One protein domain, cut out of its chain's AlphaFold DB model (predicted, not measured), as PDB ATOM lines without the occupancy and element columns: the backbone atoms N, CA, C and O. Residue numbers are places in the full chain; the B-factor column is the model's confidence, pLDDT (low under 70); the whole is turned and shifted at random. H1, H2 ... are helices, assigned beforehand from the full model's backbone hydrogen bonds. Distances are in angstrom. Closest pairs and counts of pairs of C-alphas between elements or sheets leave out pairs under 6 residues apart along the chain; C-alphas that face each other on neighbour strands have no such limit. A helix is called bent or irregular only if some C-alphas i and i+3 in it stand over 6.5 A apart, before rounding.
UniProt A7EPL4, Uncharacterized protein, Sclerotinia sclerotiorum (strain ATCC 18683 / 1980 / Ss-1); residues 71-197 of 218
ATOM      1  N   LYS A  71    -150.613  33.504   3.741       93.69
ATOM      2  CA  LYS A  71    -150.479  34.810   4.402       93.69
ATOM      3  C   LYS A  71    -150.251  35.931   3.387       93.69
ATOM      4  O   LYS A  71    -150.935  36.943   3.474       93.69
ATOM      5  N   ILE A  72    -149.360  35.723   2.408       94.75
ATOM      6  CA  ILE A  72    -149.114  36.698   1.330       94.75
ATOM      7  C   ILE A  72    -150.411  36.968   0.568       94.75
ATOM      8  O   ILE A  72    -150.783  38.118   0.379       94.75
ATOM      9  N   GLN A  73    -151.128  35.912   0.168       95.31
ATOM     10  CA  GLN A  73    -152.395  36.048  -0.545       95.31
ATOM     11  C   GLN A  73    -153.421  36.858   0.258       95.31
ATOM     12  O   GLN A  73    -154.034  37.765  -0.293       95.31
ATOM     13  N   LYS A  74    -153.596  36.537   1.545       95.75
ATOM     14  CA  LYS A  74    -154.546  37.242   2.409       95.75
ATOM     15  C   LYS A  74    -154.210  38.736   2.500       95.75
ATOM     16  O   LYS A  74    -155.090  39.559   2.275       95.75
ATOM     17  N   ALA A  75    -152.954  39.070   2.786       96.31
ATOM     18  CA  ALA A  75    -152.537  40.460   2.933       96.31
ATOM     19  C   ALA A  75    -152.597  41.232   1.597       96.31
ATOM     20  O   ALA A  75    -152.998  42.394   1.573       96.31
ATOM     21  N   ALA A  76    -152.300  40.571   0.469       96.06
ATOM     22  CA  ALA A  76    -152.499  41.141  -0.865       96.06
ATOM     23  C   ALA A  76    -153.976  41.482  -1.118       96.06
ATOM     24  O   ALA A  76    -154.289  42.570  -1.604       96.06
ATOM     25  N   ASP A  77    -154.891  40.566  -0.785       95.56
ATOM     26  CA  ASP A  77    -156.328  40.776  -0.966       95.56
ATOM     27  C   ASP A  77    -156.823  41.964  -0.123       95.56
ATOM     28  O   ASP A  77    -157.521  42.829  -0.654       95.56
ATOM     29  N   GLU A  78    -156.419  42.052   1.147       95.88
ATOM     30  CA  GLU A  78    -156.751  43.165   2.052       95.88
ATOM     31  C   GLU A  78    -156.255  44.512   1.500       95.88
ATOM     32  O   GLU A  78    -157.044  45.451   1.336       95.88
ATOM     33  N   LEU A  79    -154.983  44.584   1.096       95.19
ATOM     34  CA  LEU A  79    -154.393  45.797   0.533       95.19
ATOM     35  C   LEU A  79    -155.067  46.216  -0.785       95.19
ATOM     36  O   LEU A  79    -155.343  47.397  -1.008       95.19
ATOM     37  N   VAL A  80    -155.382  45.262  -1.664       94.19
ATOM     38  CA  VAL A  80    -156.071  45.539  -2.934       94.19
ATOM     39  C   VAL A  80    -157.477  46.089  -2.697       94.19
ATOM     40  O   VAL A  80    -157.901  46.987  -3.434       94.19
ATOM     41  N   GLN A  81    -158.213  45.580  -1.704       94.44
ATOM     42  CA  GLN A  81    -159.528  46.127  -1.355       94.44
ATOM     43  C   GLN A  81    -159.411  47.569  -0.855       94.44
ATOM     44  O   GLN A  81    -160.138  48.439  -1.346       94.44
ATOM     45  N   PHE A  82    -158.447  47.843   0.027       93.62
ATOM     46  CA  PHE A  82    -158.170  49.192   0.514       93.62
ATOM     47  C   PHE A  82    -157.815  50.159  -0.626       93.62
ATOM     48  O   PHE A  82    -158.416  51.229  -0.753       93.62
ATOM     49  N   ILE A  83    -156.900  49.768  -1.521       91.25
ATOM     50  CA  ILE A  83    -156.502  50.586  -2.675       91.25
ATOM     51  C   ILE A  83    -157.706  50.870  -3.579       91.25
ATOM     52  O   ILE A  83    -157.886  51.998  -4.034       91.25
ATOM     53  N   LYS A  84    -158.549  49.869  -3.859       90.56
ATOM     54  CA  LYS A  84    -159.758  50.059  -4.677       90.56
ATOM     55  C   LYS A  84    -160.736  51.032  -4.028       90.56
ATOM     56  O   LYS A  84    -161.309  51.861  -4.732       90.56
ATOM     57  N   TYR A  85    -160.918  50.946  -2.714       88.81
ATOM     58  CA  TYR A  85    -161.791  51.851  -1.976       88.81
ATOM     59  C   TYR A  85    -161.299  53.307  -2.042       88.81
ATOM     60  O   TYR A  85    -162.109  54.209  -2.271       88.81
ATOM     61  N   ASN A  86    -159.980  53.499  -1.940       86.38
ATOM     62  CA  ASN A  86    -159.297  54.797  -1.910       86.38
ATOM     63  C   ASN A  86    -158.928  55.374  -3.294       86.38
ATOM     64  O   ASN A  86    -158.404  56.481  -3.387       86.38
ATOM     65  N   LYS A  87    -159.223  54.667  -4.393       85.81
ATOM     66  CA  LYS A  87    -159.101  55.166  -5.779       85.81
ATOM     67  C   LYS A  87    -160.350  55.951  -6.202       85.81
ATOM     68  O   LYS A  87    -161.031  55.593  -7.164       85.81
ATOM     69  N   LYS A  88    -160.694  57.004  -5.461       83.62
ATOM     70  CA  LYS A  88    -161.839  57.887  -5.751       83.62
ATOM     71  C   LYS A  88    -161.418  59.347  -5.649       83.62
ATOM     72  O   LYS A  88    -160.397  59.651  -5.043       83.62
ATOM     73  N   HIS A  89    -162.219  60.241  -6.221       77.94
ATOM     74  CA  HIS A  89    -161.929  61.669  -6.167       77.94
ATOM     75  C   HIS A  89    -161.840  62.169  -4.715       77.94
ATOM     76  O   HIS A  89    -162.707  61.849  -3.901       77.94
ATOM     77  N   GLY A  90    -160.793  62.932  -4.400       73.62
ATOM     78  CA  GLY A  90    -160.533  63.474  -3.064       73.62
ATOM     79  C   GLY A  90    -160.024  62.463  -2.029       73.62
ATOM     80  O   GLY A  90    -159.974  62.802  -0.852       73.62
ATOM     81  N   GLN A  91    -159.668  61.242  -2.437       81.94
ATOM     82  CA  GLN A  91    -159.106  60.203  -1.563       81.94
ATOM     83  C   GLN A  91    -157.586  60.063  -1.748       81.94
ATOM     84  O   GLN A  91    -156.994  60.677  -2.641       81.94
ATOM     85  N   LEU A  92    -156.960  59.220  -0.919       80.75
ATOM     86  CA  LEU A  92    -155.508  59.007  -0.879       80.75
ATOM     87  C   LEU A  92    -154.888  58.672  -2.248       80.75
ATOM     88  O   LEU A  92    -153.806  59.159  -2.564       80.75
ATOM     89  N   PHE A  93    -155.569  57.869  -3.071       82.81
ATOM     90  CA  PHE A  93    -155.073  57.445  -4.386       82.81
ATOM     91  C   PHE A  93    -155.837  58.091  -5.551       82.81
ATOM     92  O   PHE A  93    -155.955  57.479  -6.616       82.81
ATOM     93  N   ASP A  94    -156.377  59.300  -5.358       82.19
ATOM     94  CA  ASP A  94    -157.026  60.064  -6.427       82.19
ATOM     95  C   ASP A  94    -156.023  60.415  -7.547       82.19
ATOM     96  O   ASP A  94    -155.091  61.189  -7.313       82.19
ATOM     97  N   PRO A  95    -156.213  59.919  -8.786       74.44
ATOM     98  CA  PRO A  95    -155.323  60.223  -9.906       74.44
ATOM     99  C   PRO A  95    -155.300  61.705 -10.303       74.44
ATOM    100  O   PRO A  95    -154.352  62.143 -10.950       74.44
ATOM    101  N   ALA A  96    -156.357  62.455  -9.977       75.50
ATOM    102  CA  ALA A  96    -156.515  63.861 -10.341       75.50
ATOM    103  C   ALA A  96    -156.070  64.825  -9.230       75.50
ATOM    104  O   ALA A  96    -156.047  66.040  -9.448       75.50
ATOM    105  N   ASN A  97    -155.737  64.313  -8.043       66.94
ATOM    106  CA  ASN A  97    -155.404  65.161  -6.913       66.94
ATOM    107  C   ASN A  97    -153.928  65.569  -6.949       66.94
ATOM    108  O   ASN A  97    -153.032  64.774  -6.682       66.94
ATOM    109  N   SER A  98    -153.685  66.840  -7.255       60.12
ATOM    110  CA  SER A  98    -152.369  67.477  -7.152       60.12
ATOM    111  C   SER A  98    -152.096  68.066  -5.764       60.12
ATOM    112  O   SER A  98    -150.986  68.525  -5.500       60.12
ATOM    113  N   SER A  99    -153.094  68.072  -4.870       61.69
ATOM    114  CA  SER A  99    -152.982  68.601  -3.512       61.69
ATOM    115  C   SER A  99    -153.120  67.480  -2.482       61.69
ATOM    116  O   SER A  99    -154.211  67.022  -2.152       61.69
ATOM    117  N   PHE A 100    -151.990  67.056  -1.927       61.00
ATOM    118  CA  PHE A 100    -151.887  66.022  -0.895       61.00
ATOM    119  C   PHE A 100    -152.404  66.481   0.488       61.00
ATOM    120  O   PHE A 100    -151.756  66.297   1.514       61.00
ATOM    121  N   LYS A 101    -153.578  67.125   0.536       59.78
ATOM    122  CA  LYS A 101    -154.315  67.412   1.773       59.78
ATOM    123  C   LYS A 101    -155.102  66.165   2.163       59.78
ATOM    124  O   LYS A 101    -156.295  66.074   1.888       59.78
ATOM    125  N   PHE A 102    -154.418  65.178   2.726       61.66
ATOM    126  CA  PHE A 102    -155.067  63.931   3.118       61.66
ATOM    127  C   PHE A 102    -155.930  64.103   4.361       61.66
ATOM    128  O   PHE A 102    -155.645  64.920   5.240       61.66
ATOM    129  N   LEU A 103    -156.961  63.272   4.448       61.19
ATOM    130  CA  LEU A 103    -157.574  62.947   5.722       61.19
ATOM    131  C   LEU A 103    -156.549  62.109   6.490       61.19
ATOM    132  O   LEU A 103    -156.120  61.067   6.003       61.19
ATOM    133  N   TYR A 104    -156.139  62.579   7.669       65.12
ATOM    134  CA  TYR A 104    -155.098  61.945   8.487       65.12
ATOM    135  C   TYR A 104    -155.308  60.427   8.696       65.12
ATOM    136  O   TYR A 104    -154.332  59.707   8.830       65.12
ATOM    137  N   GLY A 105    -156.548  59.919   8.649       76.19
ATOM    138  CA  GLY A 105    -156.842  58.492   8.842       76.19
ATOM    139  C   GLY A 105    -156.458  57.564   7.681       76.19
ATOM    140  O   GLY A 105    -156.029  56.441   7.933       76.19
ATOM    141  N   ASP A 106    -156.557  58.011   6.425       82.88
ATOM    142  CA  ASP A 106    -156.344  57.117   5.271       82.88
ATOM    143  C   ASP A 106    -154.855  56.771   5.102       82.88
ATOM    144  O   ASP A 106    -154.498  55.670   4.683       82.88
ATOM    145  N   GLN A 107    -153.969  57.715   5.435       86.38
ATOM    146  CA  GLN A 107    -152.523  57.513   5.361       86.38
ATOM    147  C   GLN A 107    -152.030  56.537   6.441       86.38
ATOM    148  O   GLN A 107    -151.172  55.702   6.153       86.38
ATOM    149  N   ASP A 108    -152.593  56.612   7.650       90.94
ATOM    150  CA  ASP A 108    -152.271  55.715   8.763       90.94
ATOM    151  C   ASP A 108    -152.684  54.270   8.436       90.94
ATOM    152  O   ASP A 108    -151.885  53.342   8.581       90.94
ATOM    153  N   GLU A 109    -153.904  54.075   7.919       92.88
ATOM    154  CA  GLU A 109    -154.395  52.757   7.497       92.88
ATOM    155  C   GLU A 109    -153.560  52.191   6.338       92.88
ATOM    156  O   GLU A 109    -153.141  51.032   6.382       92.88
ATOM    157  N   ALA A 110    -153.233  53.018   5.339       93.12
ATOM    158  CA  ALA A 110    -152.352  52.621   4.243       93.12
ATOM    159  C   ALA A 110    -150.971  52.183   4.749       93.12
ATOM    160  O   ALA A 110    -150.426  51.183   4.282       93.12
ATOM    161  N   PHE A 111    -150.398  52.921   5.701       94.44
ATOM    162  CA  PHE A 111    -149.097  52.600   6.278       94.44
ATOM    163  C   PHE A 111    -149.120  51.244   6.992       94.44
ATOM    164  O   PHE A 111    -148.240  50.417   6.751       94.44
ATOM    165  N   VAL A 112    -150.146  50.985   7.806       95.50
ATOM    166  CA  VAL A 112    -150.323  49.697   8.496       95.50
ATOM    167  C   VAL A 112    -150.470  48.553   7.490       95.50
ATOM    168  O   VAL A 112    -149.690  47.603   7.536       95.50
ATOM    169  N   LEU A 113    -151.380  48.678   6.520       96.06
ATOM    170  CA  LEU A 113    -151.625  47.631   5.523       96.06
ATOM    171  C   LEU A 113    -150.401  47.339   4.644       96.06
ATOM    172  O   LEU A 113    -150.196  46.200   4.226       96.06
ATOM    173  N   LEU A 114    -149.564  48.344   4.363       96.44
ATOM    174  CA  LEU A 114    -148.312  48.138   3.634       96.44
ATOM    175  C   LEU A 114    -147.348  47.239   4.419       96.44
ATOM    176  O   LEU A 114    -146.728  46.344   3.842       96.44
ATOM    177  N   HIS A 115    -147.215  47.476   5.725       95.00
ATOM    178  CA  HIS A 115    -146.359  46.671   6.591       95.00
ATOM    179  C   HIS A 115    -146.918  45.261   6.804       95.00
ATOM    180  O   HIS A 115    -146.146  44.301   6.751       95.00
ATOM    181  N   ASP A 116    -148.237  45.124   6.948       95.44
ATOM    182  CA  ASP A 116    -148.908  43.822   7.029       95.44
ATOM    183  C   ASP A 116    -148.739  43.018   5.730       95.44
ATOM    184  O   ASP A 116    -148.555  41.799   5.772       95.44
ATOM    185  N   TYR A 117    -148.720  43.681   4.564       96.25
ATOM    186  CA  TYR A 117    -148.417  43.016   3.293       96.25
ATOM    187  C   TYR A 117    -146.952  42.592   3.177       96.25
ATOM    188  O   TYR A 117    -146.674  41.510   2.659       96.25
ATOM    189  N   ALA A 118    -146.020  43.385   3.707       94.25
ATOM    190  CA  ALA A 118    -144.594  43.074   3.687       94.25
ATOM    191  C   ALA A 118    -144.199  41.946   4.654       94.25
ATOM    192  O   ALA A 118    -143.321  41.139   4.334       94.25
ATOM    193  N   GLU A 119    -144.840  41.856   5.824       92.50
ATOM    194  CA  GLU A 119    -144.524  40.868   6.864       92.50
ATOM    195  C   GLU A 119    -144.379  39.428   6.319       92.50
ATOM    196  O   GLU A 119    -143.338  38.803   6.557       92.50
ATOM    197  N   PRO A 120    -145.337  38.868   5.555       92.12
ATOM    198  CA  PRO A 120    -145.259  37.484   5.107       92.12
ATOM    199  C   PRO A 120    -144.186  37.211   4.041       92.12
ATOM    200  O   PRO A 120    -143.876  36.040   3.810       92.12
ATOM    201  N   PHE A 121    -143.579  38.229   3.422       88.81
ATOM    202  CA  PHE A 121    -142.414  38.045   2.539       88.81
ATOM    203  C   PHE A 121    -141.129  37.765   3.323       88.81
ATOM    204  O   PHE A 121    -140.184  37.181   2.786       88.81
ATOM    205  N   SER A 122    -141.103  38.093   4.618       84.44
ATOM    206  CA  SER A 122    -139.999  37.711   5.490       84.44
ATOM    207  C   SER A 122    -139.875  36.192   5.557       84.44
ATOM    208  O   SER A 122    -140.835  35.463   5.811       84.44
ATOM    209  N   ARG A 123    -138.656  35.693   5.346       77.25
ATOM    210  CA  ARG A 123    -138.382  34.255   5.314       77.25
ATOM    211  C   ARG A 123    -138.746  33.599   6.650       77.25
ATOM    212  O   ARG A 123    -138.197  33.964   7.690       77.25
ATOM    213  N   GLU A 124    -139.610  32.579   6.631       79.69
ATOM    214  CA  GLU A 124    -139.915  31.807   7.841       79.69
ATOM    215  C   GLU A 124    -138.678  31.002   8.284       79.69
ATOM    216  O   GLU A 124    -138.292  29.995   7.692       79.69
ATOM    217  N   LEU A 125    -138.024  31.456   9.355       74.44
ATOM    218  CA  LEU A 125    -136.827  30.818   9.902       74.44
ATOM    219  C   LEU A 125    -137.173  29.920  11.092       74.44
ATOM    220  O   LEU A 125    -137.790  30.360  12.065       74.44
ATOM    221  N   THR A 126    -136.681  28.680  11.073       76.69
ATOM    222  CA  THR A 126    -136.728  27.817  12.264       76.69
ATOM    223  C   THR A 126    -135.792  28.346  13.348       76.69
ATOM    224  O   THR A 126    -134.833  29.062  13.052       76.69
ATOM    225  N   MET A 127    -136.005  27.948  14.606       75.25
ATOM    226  CA  MET A 127    -135.097  28.318  15.699       75.25
ATOM    227  C   MET A 127    -133.645  27.910  15.402       75.25
ATOM    228  O   MET A 127    -132.722  28.690  15.620       75.25
ATOM    229  N   ALA A 128    -133.435  26.730  14.812       76.38
ATOM    230  CA  ALA A 128    -132.109  26.278  14.400       76.38
ATOM    231  C   ALA A 128    -131.488  27.195  13.330       76.38
ATOM    232  O   ALA A 128    -130.304  27.525  13.411       76.38
ATOM    233  N   SER A 129    -132.286  27.648  12.355       71.12
ATOM    234  CA  SER A 129    -131.855  28.620  11.343       71.12
ATOM    235  C   SER A 129    -131.489  29.960  11.990       71.12
ATOM    236  O   SER A 129    -130.422  30.496  11.705       71.12
ATOM    237  N   LYS A 130    -132.329  30.465  12.907       75.69
ATOM    238  CA  LYS A 130    -132.096  31.718  13.646       75.69
ATOM    239  C   LYS A 130    -130.801  31.666  14.456       75.69
ATOM    240  O   LYS A 130    -129.995  32.584  14.362       75.69
ATOM    241  N   ILE A 131    -130.554  30.572  15.181       76.88
ATOM    242  CA  ILE A 131    -129.311  30.367  15.947       76.88
ATOM    243  C   ILE A 131    -128.089  30.399  15.021       76.88
ATOM    244  O   ILE A 131    -127.092  31.049  15.337       76.88
ATOM    245  N   LYS A 132    -128.149  29.724  13.867       72.25
ATOM    246  CA  LYS A 132    -127.044  29.732  12.897       72.25
ATOM    247  C   LYS A 132    -126.811  31.122  12.303       72.25
ATOM    248  O   LYS A 132    -125.665  31.548  12.229       72.25
ATOM    249  N   ILE A 133    -127.874  31.838  11.941       70.31
ATOM    250  CA  ILE A 133    -127.801  33.218  11.441       70.31
ATOM    251  C   ILE A 133    -127.202  34.156  12.495       70.31
ATOM    252  O   ILE A 133    -126.324  34.953  12.175       70.31
ATOM    253  N   CYS A 134    -127.601  34.012  13.761       72.56
ATOM    254  CA  CYS A 134    -127.061  34.795  14.873       72.56
ATOM    255  C   CYS A 134    -125.539  34.622  15.014       72.56
ATOM    256  O   CYS A 134    -124.823  35.589  15.265       72.56
ATOM    257  N   ARG A 135    -125.022  33.405  14.791       75.88
ATOM    258  CA  ARG A 135    -123.576  33.118  14.824       75.88
ATOM    259  C   ARG A 135    -122.793  33.778  13.682       75.88
ATOM    260  O   ARG A 135    -121.584  33.926  13.803       75.88
ATOM    261  N   LEU A 136    -123.459  34.212  12.609       68.56
ATOM    262  CA  LEU A 136    -122.849  34.927  11.477       68.56
ATOM    263  C   LEU A 136    -122.736  36.451  11.707       68.56
ATOM    264  O   LEU A 136    -122.482  37.202  10.761       68.56
ATOM    265  N   ASN A 137    -122.929  36.912  12.951       65.38
ATOM    266  CA  ASN A 137    -122.680  38.280  13.429       65.38
ATOM    267  C   ASN A 137    -123.307  39.395  12.561       65.38
ATOM    268  O   ASN A 137    -122.649  40.357  12.171       65.38
ATOM    269  N   GLY A 138    -124.581  39.241  12.185       62.47
ATOM    270  CA  GLY A 138    -125.352  40.285  11.492       62.47
ATOM    271  C   GLY A 138    -125.025  40.499  10.007       62.47
ATOM    272  O   GLY A 138    -125.762  41.211   9.330       62.47
ATOM    273  N   SER A 139    -123.991  39.847   9.456       65.12
ATOM    274  CA  SER A 139    -123.685  39.878   8.010       65.12
ATOM    275  C   SER A 139    -124.846  39.375   7.147       65.12
ATOM    276  O   SER A 139    -125.040  39.826   6.023       65.12
ATOM    277  N   TYR A 140    -125.647  38.465   7.704       64.56
ATOM    278  CA  TYR A 140    -126.876  37.971   7.103       64.56
ATOM    279  C   TYR A 140    -127.925  39.072   6.953       64.56
ATOM    280  O   TYR A 140    -128.395  39.298   5.846       64.56
ATOM    281  N   GLN A 141    -128.245  39.770   8.045       65.06
ATOM    282  CA  GLN A 141    -129.312  40.771   8.088       65.06
ATOM    283  C   GLN A 141    -129.020  41.932   7.130       65.06
ATOM    284  O   GLN A 141    -129.855  42.259   6.294       65.06
ATOM    285  N   LYS A 142    -127.770  42.420   7.132       69.12
ATOM    286  CA  LYS A 142    -127.313  43.518   6.263       69.12
ATOM    287  C   LYS A 142    -127.546  43.282   4.769       69.12
ATOM    288  O   LYS A 142    -127.636  44.242   4.013       69.12
ATOM    289  N   ARG A 143    -127.598  42.021   4.323       67.56
ATOM    290  CA  ARG A 143    -127.852  41.685   2.913       67.56
ATOM    291  C   ARG A 143    -129.319  41.843   2.539       67.56
ATOM    292  O   ARG A 143    -129.605  42.280   1.431       67.56
ATOM    293  N   PHE A 144    -130.224  41.514   3.457       70.38
ATOM    294  CA  PHE A 144    -131.657  41.697   3.250       70.38
ATOM    295  C   PHE A 144    -132.042  43.170   3.385       70.38
ATOM    296  O   PHE A 144    -132.828  43.648   2.582       70.38
ATOM    297  N   ASP A 145    -131.374  43.919   4.269       74.19
ATOM    298  CA  ASP A 145    -131.605  45.359   4.460       74.19
ATOM    299  C   ASP A 145    -131.388  46.205   3.184       74.19
ATOM    300  O   ASP A 145    -131.816  47.361   3.135       74.19
ATOM    301  N   MET A 146    -130.701  45.660   2.173       79.31
ATOM    302  CA  MET A 146    -130.422  46.303   0.881       79.31
ATOM    303  C   MET A 146    -131.368  45.857  -0.241       79.31
ATOM    304  O   MET A 146    -131.193  46.282  -1.384       79.31
ATOM    305  N   LEU A 147    -132.351  45.003   0.052       83.12
ATOM    306  CA  LEU A 147    -133.341  44.606  -0.940       83.12
ATOM    307  C   LEU A 147    -134.195  45.809  -1.368       83.12
ATOM    308  O   LEU A 147    -134.479  46.683  -0.541       83.12
ATOM    309  N   PRO A 148    -134.641  45.857  -2.638       87.19
ATOM    310  CA  PRO A 148    -135.488  46.939  -3.136       87.19
ATOM    311  C   PRO A 148    -136.715  47.201  -2.252       87.19
ATOM    312  O   PRO A 148    -136.960  48.357  -1.902       87.19
ATOM    313  N   ILE A 149    -137.407  46.141  -1.814       88.50
ATOM    314  CA  ILE A 149    -138.542  46.220  -0.885       88.50
ATOM    315  C   ILE A 149    -138.175  46.897   0.444       88.50
ATOM    316  O   ILE A 149    -138.844  47.840   0.853       88.50
ATOM    317  N   GLU A 150    -137.069  46.505   1.081       89.75
ATOM    318  CA  GLU A 150    -136.626  47.069   2.367       89.75
ATOM    319  C   GLU A 150    -136.214  48.540   2.231       89.75
ATOM    320  O   GLU A 150    -136.444  49.373   3.113       89.75
ATOM    321  N   ILE A 151    -135.611  48.900   1.096       91.25
ATOM    322  CA  ILE A 151    -135.299  50.293   0.772       91.25
ATOM    323  C   ILE A 151    -136.593  51.092   0.575       91.25
ATOM    324  O   ILE A 151    -136.695  52.203   1.100       91.25
ATOM    325  N   ALA A 152    -137.570  50.556  -0.156       93.38
ATOM    326  CA  ALA A 152    -138.842  51.221  -0.415       93.38
ATOM    327  C   ALA A 152    -139.664  51.407   0.869       93.38
ATOM    328  O   ALA A 152    -140.116  52.519   1.133       93.38
ATOM    329  N   LEU A 153    -139.776  50.374   1.711       94.25
ATOM    330  CA  LEU A 153    -140.475  50.428   3.000       94.25
ATOM    331  C   LEU A 153    -139.856  51.457   3.947       94.25
ATOM    332  O   LEU A 153    -140.572  52.249   4.560       94.25
ATOM    333  N   ARG A 154    -138.522  51.507   4.030       94.75
ATOM    334  CA  ARG A 154    -137.817  52.514   4.834       94.75
ATOM    335  C   ARG A 154    -138.075  53.928   4.325       94.75
ATOM    336  O   ARG A 154    -138.446  54.785   5.114       94.75
ATOM    337  N   LYS A 155    -137.967  54.163   3.015       96.06
ATOM    338  CA  LYS A 155    -138.270  55.481   2.431       96.06
ATOM    339  C   LYS A 155    -139.740  55.876   2.610       96.06
ATOM    340  O   LYS A 155    -140.023  57.046   2.845       96.06
ATOM    341  N   CYS A 156    -140.660  54.914   2.544       95.38
ATOM    342  CA  CYS A 156    -142.076  55.122   2.839       95.38
ATOM    343  C   CYS A 156    -142.285  55.517   4.311       95.38
ATOM    344  O   CYS A 156    -142.968  56.495   4.599       95.38
ATOM    345  N   THR A 157    -141.615  54.819   5.233       95.88
ATOM    346  CA  THR A 157    -141.620  55.124   6.673       95.88
ATOM    347  C   THR A 157    -141.062  56.516   6.964       95.88
ATOM    348  O   THR A 157    -141.624  57.251   7.776       95.88
ATOM    349  N   ASP A 158    -139.961  56.890   6.314       96.12
ATOM    350  CA  ASP A 158    -139.343  58.204   6.485       96.12
ATOM    351  C   ASP A 158    -140.269  59.316   5.972       96.12
ATOM    352  O   ASP A 158    -140.469  60.312   6.664       96.12
ATOM    353  N   ALA A 159    -140.903  59.115   4.810       93.56
ATOM    354  CA  ALA A 159    -141.877  60.055   4.261       93.56
ATOM    355  C   ALA A 159    -143.127  60.189   5.150       93.56
ATOM    356  O   ALA A 159    -143.573  61.303   5.419       93.56
ATOM    357  N   TYR A 160    -143.638  59.075   5.685       92.75
ATOM    358  CA  TYR A 160    -144.740  59.069   6.649       92.75
ATOM    359  C   TYR A 160    -144.411  59.911   7.893       92.75
ATOM    360  O   TYR A 160    -145.164  60.813   8.255       92.75
ATOM    361  N   LYS A 161    -143.239  59.688   8.503       93.31
ATOM    362  CA  LYS A 161    -142.779  60.441   9.686       93.31
ATOM    363  C   LYS A 161    -142.540  61.923   9.404       93.31
ATOM    364  O   LYS A 161    -142.707  62.745  10.299       93.31
ATOM    365  N   ALA A 162    -142.118  62.259   8.189       92.06
ATOM    366  CA  ALA A 162    -141.890  63.634   7.761       92.06
ATOM    367  C   ALA A 162    -143.182  64.366   7.353       92.06
ATOM    368  O   ALA A 162    -143.111  65.542   7.001       92.06
ATOM    369  N   HIS A 163    -144.338  63.689   7.373       88.44
ATOM    370  CA  HIS A 163    -145.585  64.169   6.773       88.44
ATOM    371  C   HIS A 163    -145.421  64.565   5.290       88.44
ATOM    372  O   HIS A 163    -146.114  65.447   4.783       88.44
ATOM    373  N   ASP A 164    -144.500  63.897   4.585       89.69
ATOM    374  CA  ASP A 164    -144.280  64.039   3.147       89.69
ATOM    375  C   ASP A 164    -145.241  63.119   2.390       89.69
ATOM    376  O   ASP A 164    -144.996  61.931   2.174       89.69
ATOM    377  N   GLY A 165    -146.367  63.701   1.994       87.25
ATOM    378  CA  GLY A 165    -147.431  63.019   1.282       87.25
ATOM    379  C   GLY A 165    -147.066  62.444  -0.078       87.25
ATOM    380  O   GLY A 165    -147.426  61.313  -0.413       87.25
ATOM    381  N   GLU A 166    -146.345  63.239  -0.862       87.62
ATOM    382  CA  GLU A 166    -145.915  62.856  -2.202       87.62
ATOM    383  C   GLU A 166    -144.891  61.722  -2.117       87.62
ATOM    384  O   GLU A 166    -145.014  60.705  -2.811       87.62
ATOM    385  N   GLY A 167    -143.912  61.865  -1.216       91.69
ATOM    386  CA  GLY A 167    -142.939  60.825  -0.915       91.69
ATOM    387  C   GLY A 167    -143.609  59.541  -0.441       91.69
ATOM    388  O   GLY A 167    -143.272  58.463  -0.937       91.69
ATOM    389  N   PHE A 168    -144.600  59.644   0.450       92.69
ATOM    390  CA  PHE A 168    -145.340  58.493   0.955       92.69
ATOM    391  C   PHE A 168    -146.005  57.715  -0.180       92.69
ATOM    392  O   PHE A 168    -145.708  56.537  -0.353       92.69
ATOM    393  N   ILE A 169    -146.829  58.362  -1.013       91.00
ATOM    394  CA  ILE A 169    -147.530  57.681  -2.119       91.00
ATOM    395  C   ILE A 169    -146.540  57.076  -3.113       91.00
ATOM    396  O   ILE A 169    -146.724  55.946  -3.574       91.00
ATOM    397  N   LYS A 170    -145.468  57.808  -3.436       92.56
ATOM    398  CA  LYS A 170    -144.427  57.331  -4.346       92.56
ATOM    399  C   LYS A 170    -143.774  56.050  -3.834       92.56
ATOM    400  O   LYS A 170    -143.667  55.082  -4.586       92.56
ATOM    401  N   TYR A 171    -143.314  56.034  -2.583       95.88
ATOM    402  CA  TYR A 171    -142.614  54.876  -2.024       95.88
ATOM    403  C   TYR A 171    -143.559  53.739  -1.642       95.88
ATOM    404  O   TYR A 171    -143.181  52.582  -1.810       95.88
ATOM    405  N   PHE A 172    -144.791  54.052  -1.235       94.88
ATOM    406  CA  PHE A 172    -145.873  53.083  -1.087       94.88
ATOM    407  C   PHE A 172    -146.079  52.323  -2.397       94.88
ATOM    408  O   PHE A 172    -145.988  51.101  -2.419       94.88
ATOM    409  N   LYS A 173    -146.260  53.039  -3.514       94.50
ATOM    410  CA  LYS A 173    -146.441  52.419  -4.830       94.50
ATOM    411  C   LYS A 173    -145.265  51.516  -5.204       94.50
ATOM    412  O   LYS A 173    -145.489  50.386  -5.613       94.50
ATOM    413  N   ILE A 174    -144.031  51.998  -5.043       95.50
ATOM    414  CA  ILE A 174    -142.828  51.207  -5.354       95.50
ATOM    415  C   ILE A 174    -142.787  49.917  -4.523       95.50
ATOM    416  O   ILE A 174    -142.487  48.860  -5.068       95.50
ATOM    417  N   ALA A 175    -143.093  49.994  -3.225       96.00
ATOM    418  CA  ALA A 175    -143.106  48.824  -2.352       96.00
ATOM    419  C   ALA A 175    -144.199  47.818  -2.755       96.00
ATOM    420  O   ALA A 175    -143.929  46.621  -2.807       96.00
ATOM    421  N   VAL A 176    -145.408  48.292  -3.080       95.94
ATOM    422  CA  VAL A 176    -146.514  47.432  -3.534       95.94
ATOM    423  C   VAL A 176    -146.205  46.772  -4.874       95.94
ATOM    424  O   VAL A 176    -146.380  45.564  -4.994       95.94
ATOM    425  N   ASP A 177    -145.701  47.528  -5.851       95.50
ATOM    426  CA  ASP A 177    -145.365  46.996  -7.176       95.50
ATOM    427  C   ASP A 177    -144.284  45.893  -7.077       95.50
ATOM    428  O   ASP A 177    -144.374  44.872  -7.762       95.50
ATOM    429  N   ASP A 178    -143.286  46.059  -6.196       94.81
ATOM    430  CA  ASP A 178    -142.250  45.045  -5.936       94.81
ATOM    431  C   ASP A 178    -142.825  43.785  -5.260       94.81
ATOM    432  O   ASP A 178    -142.580  42.666  -5.718       94.81
ATOM    433  N   MET A 179    -143.653  43.952  -4.222       95.50
ATOM    434  CA  MET A 179    -144.321  42.832  -3.542       95.50
ATOM    435  C   MET A 179    -145.262  42.061  -4.470       95.50
ATOM    436  O   MET A 179    -145.266  40.830  -4.456       95.50
ATOM    437  N   ASP A 180    -146.019  42.754  -5.321       95.88
ATOM    438  CA  ASP A 180    -146.903  42.126  -6.304       95.88
ATOM    439  C   ASP A 180    -146.112  41.340  -7.354       95.88
ATOM    440  O   ASP A 180    -146.507  40.226  -7.715       95.88
ATOM    441  N   ALA A 181    -144.971  41.868  -7.811       94.75
ATOM    442  CA  ALA A 181    -144.074  41.142  -8.705       94.75
ATOM    443  C   ALA A 181    -143.584  39.837  -8.053       94.75
ATOM    444  O   ALA A 181    -143.746  38.758  -8.636       94.75
ATOM    445  N   GLN A 182    -143.095  39.907  -6.811       93.56
ATOM    446  CA  GLN A 182    -142.680  38.726  -6.048       93.56
ATOM    447  C   GLN A 182    -143.843  37.743  -5.826       93.56
ATOM    448  O   GLN A 182    -143.689  36.530  -5.995       93.56
ATOM    449  N   TYR A 183    -145.039  38.233  -5.493       94.88
ATOM    450  CA  TYR A 183    -146.216  37.387  -5.298       94.88
ATOM    451  C   TYR A 183    -146.616  36.649  -6.584       94.88
ATOM    452  O   TYR A 183    -146.946  35.458  -6.544       94.88
ATOM    453  N   ILE A 184    -146.549  37.316  -7.740       93.44
ATOM    454  CA  ILE A 184    -146.804  36.698  -9.046       93.44
ATOM    455  C   ILE A 184    -145.785  35.591  -9.330       93.44
ATOM    456  O   ILE A 184    -146.182  34.504  -9.766       93.44
ATOM    457  N   GLU A 185    -144.500  35.822  -9.056       93.75
ATOM    458  CA  GLU A 185    -143.456  34.803  -9.200       93.75
ATOM    459  C   GLU A 185    -143.730  33.584  -8.315       93.75
ATOM    460  O   GLU A 185    -143.762  32.456  -8.816       93.75
ATOM    461  N   ILE A 186    -144.041  33.798  -7.030       91.38
ATOM    462  CA  ILE A 186    -144.396  32.729  -6.085       91.38
ATOM    463  C   ILE A 186    -145.618  31.953  -6.589       91.38
ATOM    464  O   ILE A 186    -145.619  30.718  -6.625       91.38
ATOM    465  N   ARG A 187    -146.666  32.659  -7.024       91.38
ATOM    466  CA  ARG A 187    -147.895  32.049  -7.544       91.38
ATOM    467  C   ARG A 187    -147.624  31.222  -8.800       91.38
ATOM    468  O   ARG A 187    -148.199  30.142  -8.954       91.38
ATOM    469  N   ASN A 188    -146.769  31.702  -9.698       88.88
ATOM    470  CA  ASN A 188    -146.401  30.987 -10.915       88.88
ATOM    471  C   ASN A 188    -145.539  29.759 -10.608       88.88
ATOM    472  O   ASN A 188    -145.843  28.677 -11.112       88.88
ATOM    473  N   ALA A 189    -144.546  29.884  -9.726       88.44
ATOM    474  CA  ALA A 189    -143.744  28.758  -9.254       88.44
ATOM    475  C   ALA A 189    -144.632  27.674  -8.622       88.44
ATOM    476  O   ALA A 189    -144.533  26.498  -8.977       88.44
ATOM    477  N   ARG A 190    -145.590  28.072  -7.775       87.00
ATOM    478  CA  ARG A 190    -146.590  27.169  -7.188       87.00
ATOM    479  C   ARG A 190    -147.411  26.451  -8.262       87.00
ATOM    480  O   ARG A 190    -147.532  25.231  -8.217       87.00
ATOM    481  N   LYS A 191    -147.949  27.167  -9.257       84.06
ATOM    482  CA  LYS A 191    -148.696  26.548 -10.372       84.06
ATOM    483  C   LYS A 191    -147.858  25.508 -11.118       84.06
ATOM    484  O   LYS A 191    -148.364  24.431 -11.419       84.06
ATOM    485  N   GLN A 192    -146.588  25.810 -11.394       82.56
ATOM    486  CA  GLN A 192    -145.693  24.874 -12.077       82.56
ATOM    487  C   GLN A 192    -145.394  23.638 -11.229       82.56
ATOM    488  O   GLN A 192    -145.366  22.534 -11.771       82.56
ATOM    489  N   LEU A 193    -145.244  23.792  -9.908       78.75
ATOM    490  CA  LEU A 193    -145.067  22.658  -9.000       78.75
ATOM    491  C   LEU A 193    -146.238  21.675  -9.085       78.75
ATOM    492  O   LEU A 193    -145.995  20.476  -9.122       78.75
ATOM    493  N   PHE A 194    -147.481  22.156  -9.155       75.50
ATOM    494  CA  PHE A 194    -148.668  21.291  -9.207       75.50
ATOM    495  C   PHE A 194    -149.049  20.819 -10.615       75.50
ATOM    496  O   PHE A 194    -149.809  19.862 -10.750       75.50
ATOM    497  N   LYS A 195    -148.504  21.426 -11.678       72.69
ATOM    498  CA  LYS A 195    -148.745  20.991 -13.066       72.69
ATOM    499  C   LYS A 195    -148.395  19.514 -13.279       72.69
ATOM    500  O   LYS A 195    -149.058  18.835 -14.054       72.69
ATOM    501  N   TRP A 196    -147.379  19.024 -12.575       64.81
ATOM    502  CA  TRP A 196    -146.915  17.638 -12.654       64.81
ATOM    503  C   TRP A 196    -147.679  16.669 -11.731       64.81
ATOM    504  O   TRP A 196    -147.486  15.461 -11.850       64.81
ATOM    505  N   ASP A 197    -148.556  17.168 -10.847       64.19
ATOM    506  CA  ASP A 197    -149.367  16.340  -9.933       64.19
ATOM    507  C   ASP A 197    -150.707  15.909 -10.524       64.19
ATOM    508  O   ASP A 197    -151.293  14.926 -10.072       64.19
TER     509      ASP A 197
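What this domain is: This is residues 71 to 197 of the 218 residues of an uncharacterized protein of Sclerotinia sclerotiorum (strain ATCC 18683 / 1980 / Ss-1) (UniProt A7EPL4). Two helical hairpins, H1 with H2 and H5 with H6, pack together as a loose up-and-down bundle of four helices, each running against the one before it in the chain. The long H6 runs from its hairpin turn with H5 across H2 and past the start of H1, and residues 188 to 197, of which 188 to 195 belong to H6, stick out as an arm; H3 and H4 make an arch from H2 to H5, with residues 126 to 132 and 134 to 140 standing free. The printed part has 127 residues with six named helices, H1 to H6 in chain order, and no named strand: the class is all helix. The whole is loose, with a radius of gyration of the C-alphas of 17.2 A, and flat, spanning 49 by 42 by 19 A.

How they stand to each other: Start from H6, residues 165 to 195, which with H2, residues 104 to 121, is a hub touching three helices. With residues 165 to 179 alone, H6 touches H5, residues 148 to 161; look at the C-alphas of Cys 156 and Tyr 171, the closest pair, 4.9 A apart. This hairpin has a shallow tilt of 31 degrees, opposite ways. H6 touches H2 the same way at a shallow tilt of 32 degrees, closest at the C-alphas of Ala 118 and Met 179, 7.2 A. H2 forms a hairpin with H1, residues 71 to 86, at a shallow tilt of 22 degrees, opposite ways; the closest C-alphas, of Ala 75 and Tyr 117, are 4.9 A apart. H1 and H6 only just touch, with 3 pairs of C-alphas within 8 A, closest at Ile 72 and Tyr 183, 7.3 A. H2 and H5 also only just touch, with 3 such pairs, closest at Phe 111 and Tyr 160, 7.8 A. Farther out, H3, residues 127 to 135, and H4, residues 139 to 144, are close but not clearly touching, nearest at the C-alphas of Ile 133 and Tyr 140, 6.5 A. H2 and H3 are apart. In H1, H3, H5 and H6 every O i to N i+4 pair is within hydrogen-bond range; in H2 11 of 14 are, and in H4 0 of 2, beside 2 of 3 O i to N i+3 pairs.

Where its parts are: Find C-alpha 165 at (-147.431, 63.019, 1.282); from there H6 runs 44.4 A to C-alpha 195 at (-148.745, 20.991, -13.066). H5 covers 20.0 A and H2 27.7 A; H2 is irregular, but only just, with C-alphas 117 and 120 6.6 A apart. H1 runs 22.7 A from C-alpha 71 at (-150.479, 34.810, 4.402). H3 and H4 are shorter, 12.5 A and 9.5 A.

The domain as a whole: The farthest C-alphas, of Ser 99 and Asp 197, are 52.8 A apart. The printed part has no cut. The link from H1 to H2, residues 87 to 103, is long; the other four are tight. Look for pLDDT under 70 at residues 97 to 104, 136 to 143 and 196 to 197; the mean of the printed part is 84.7.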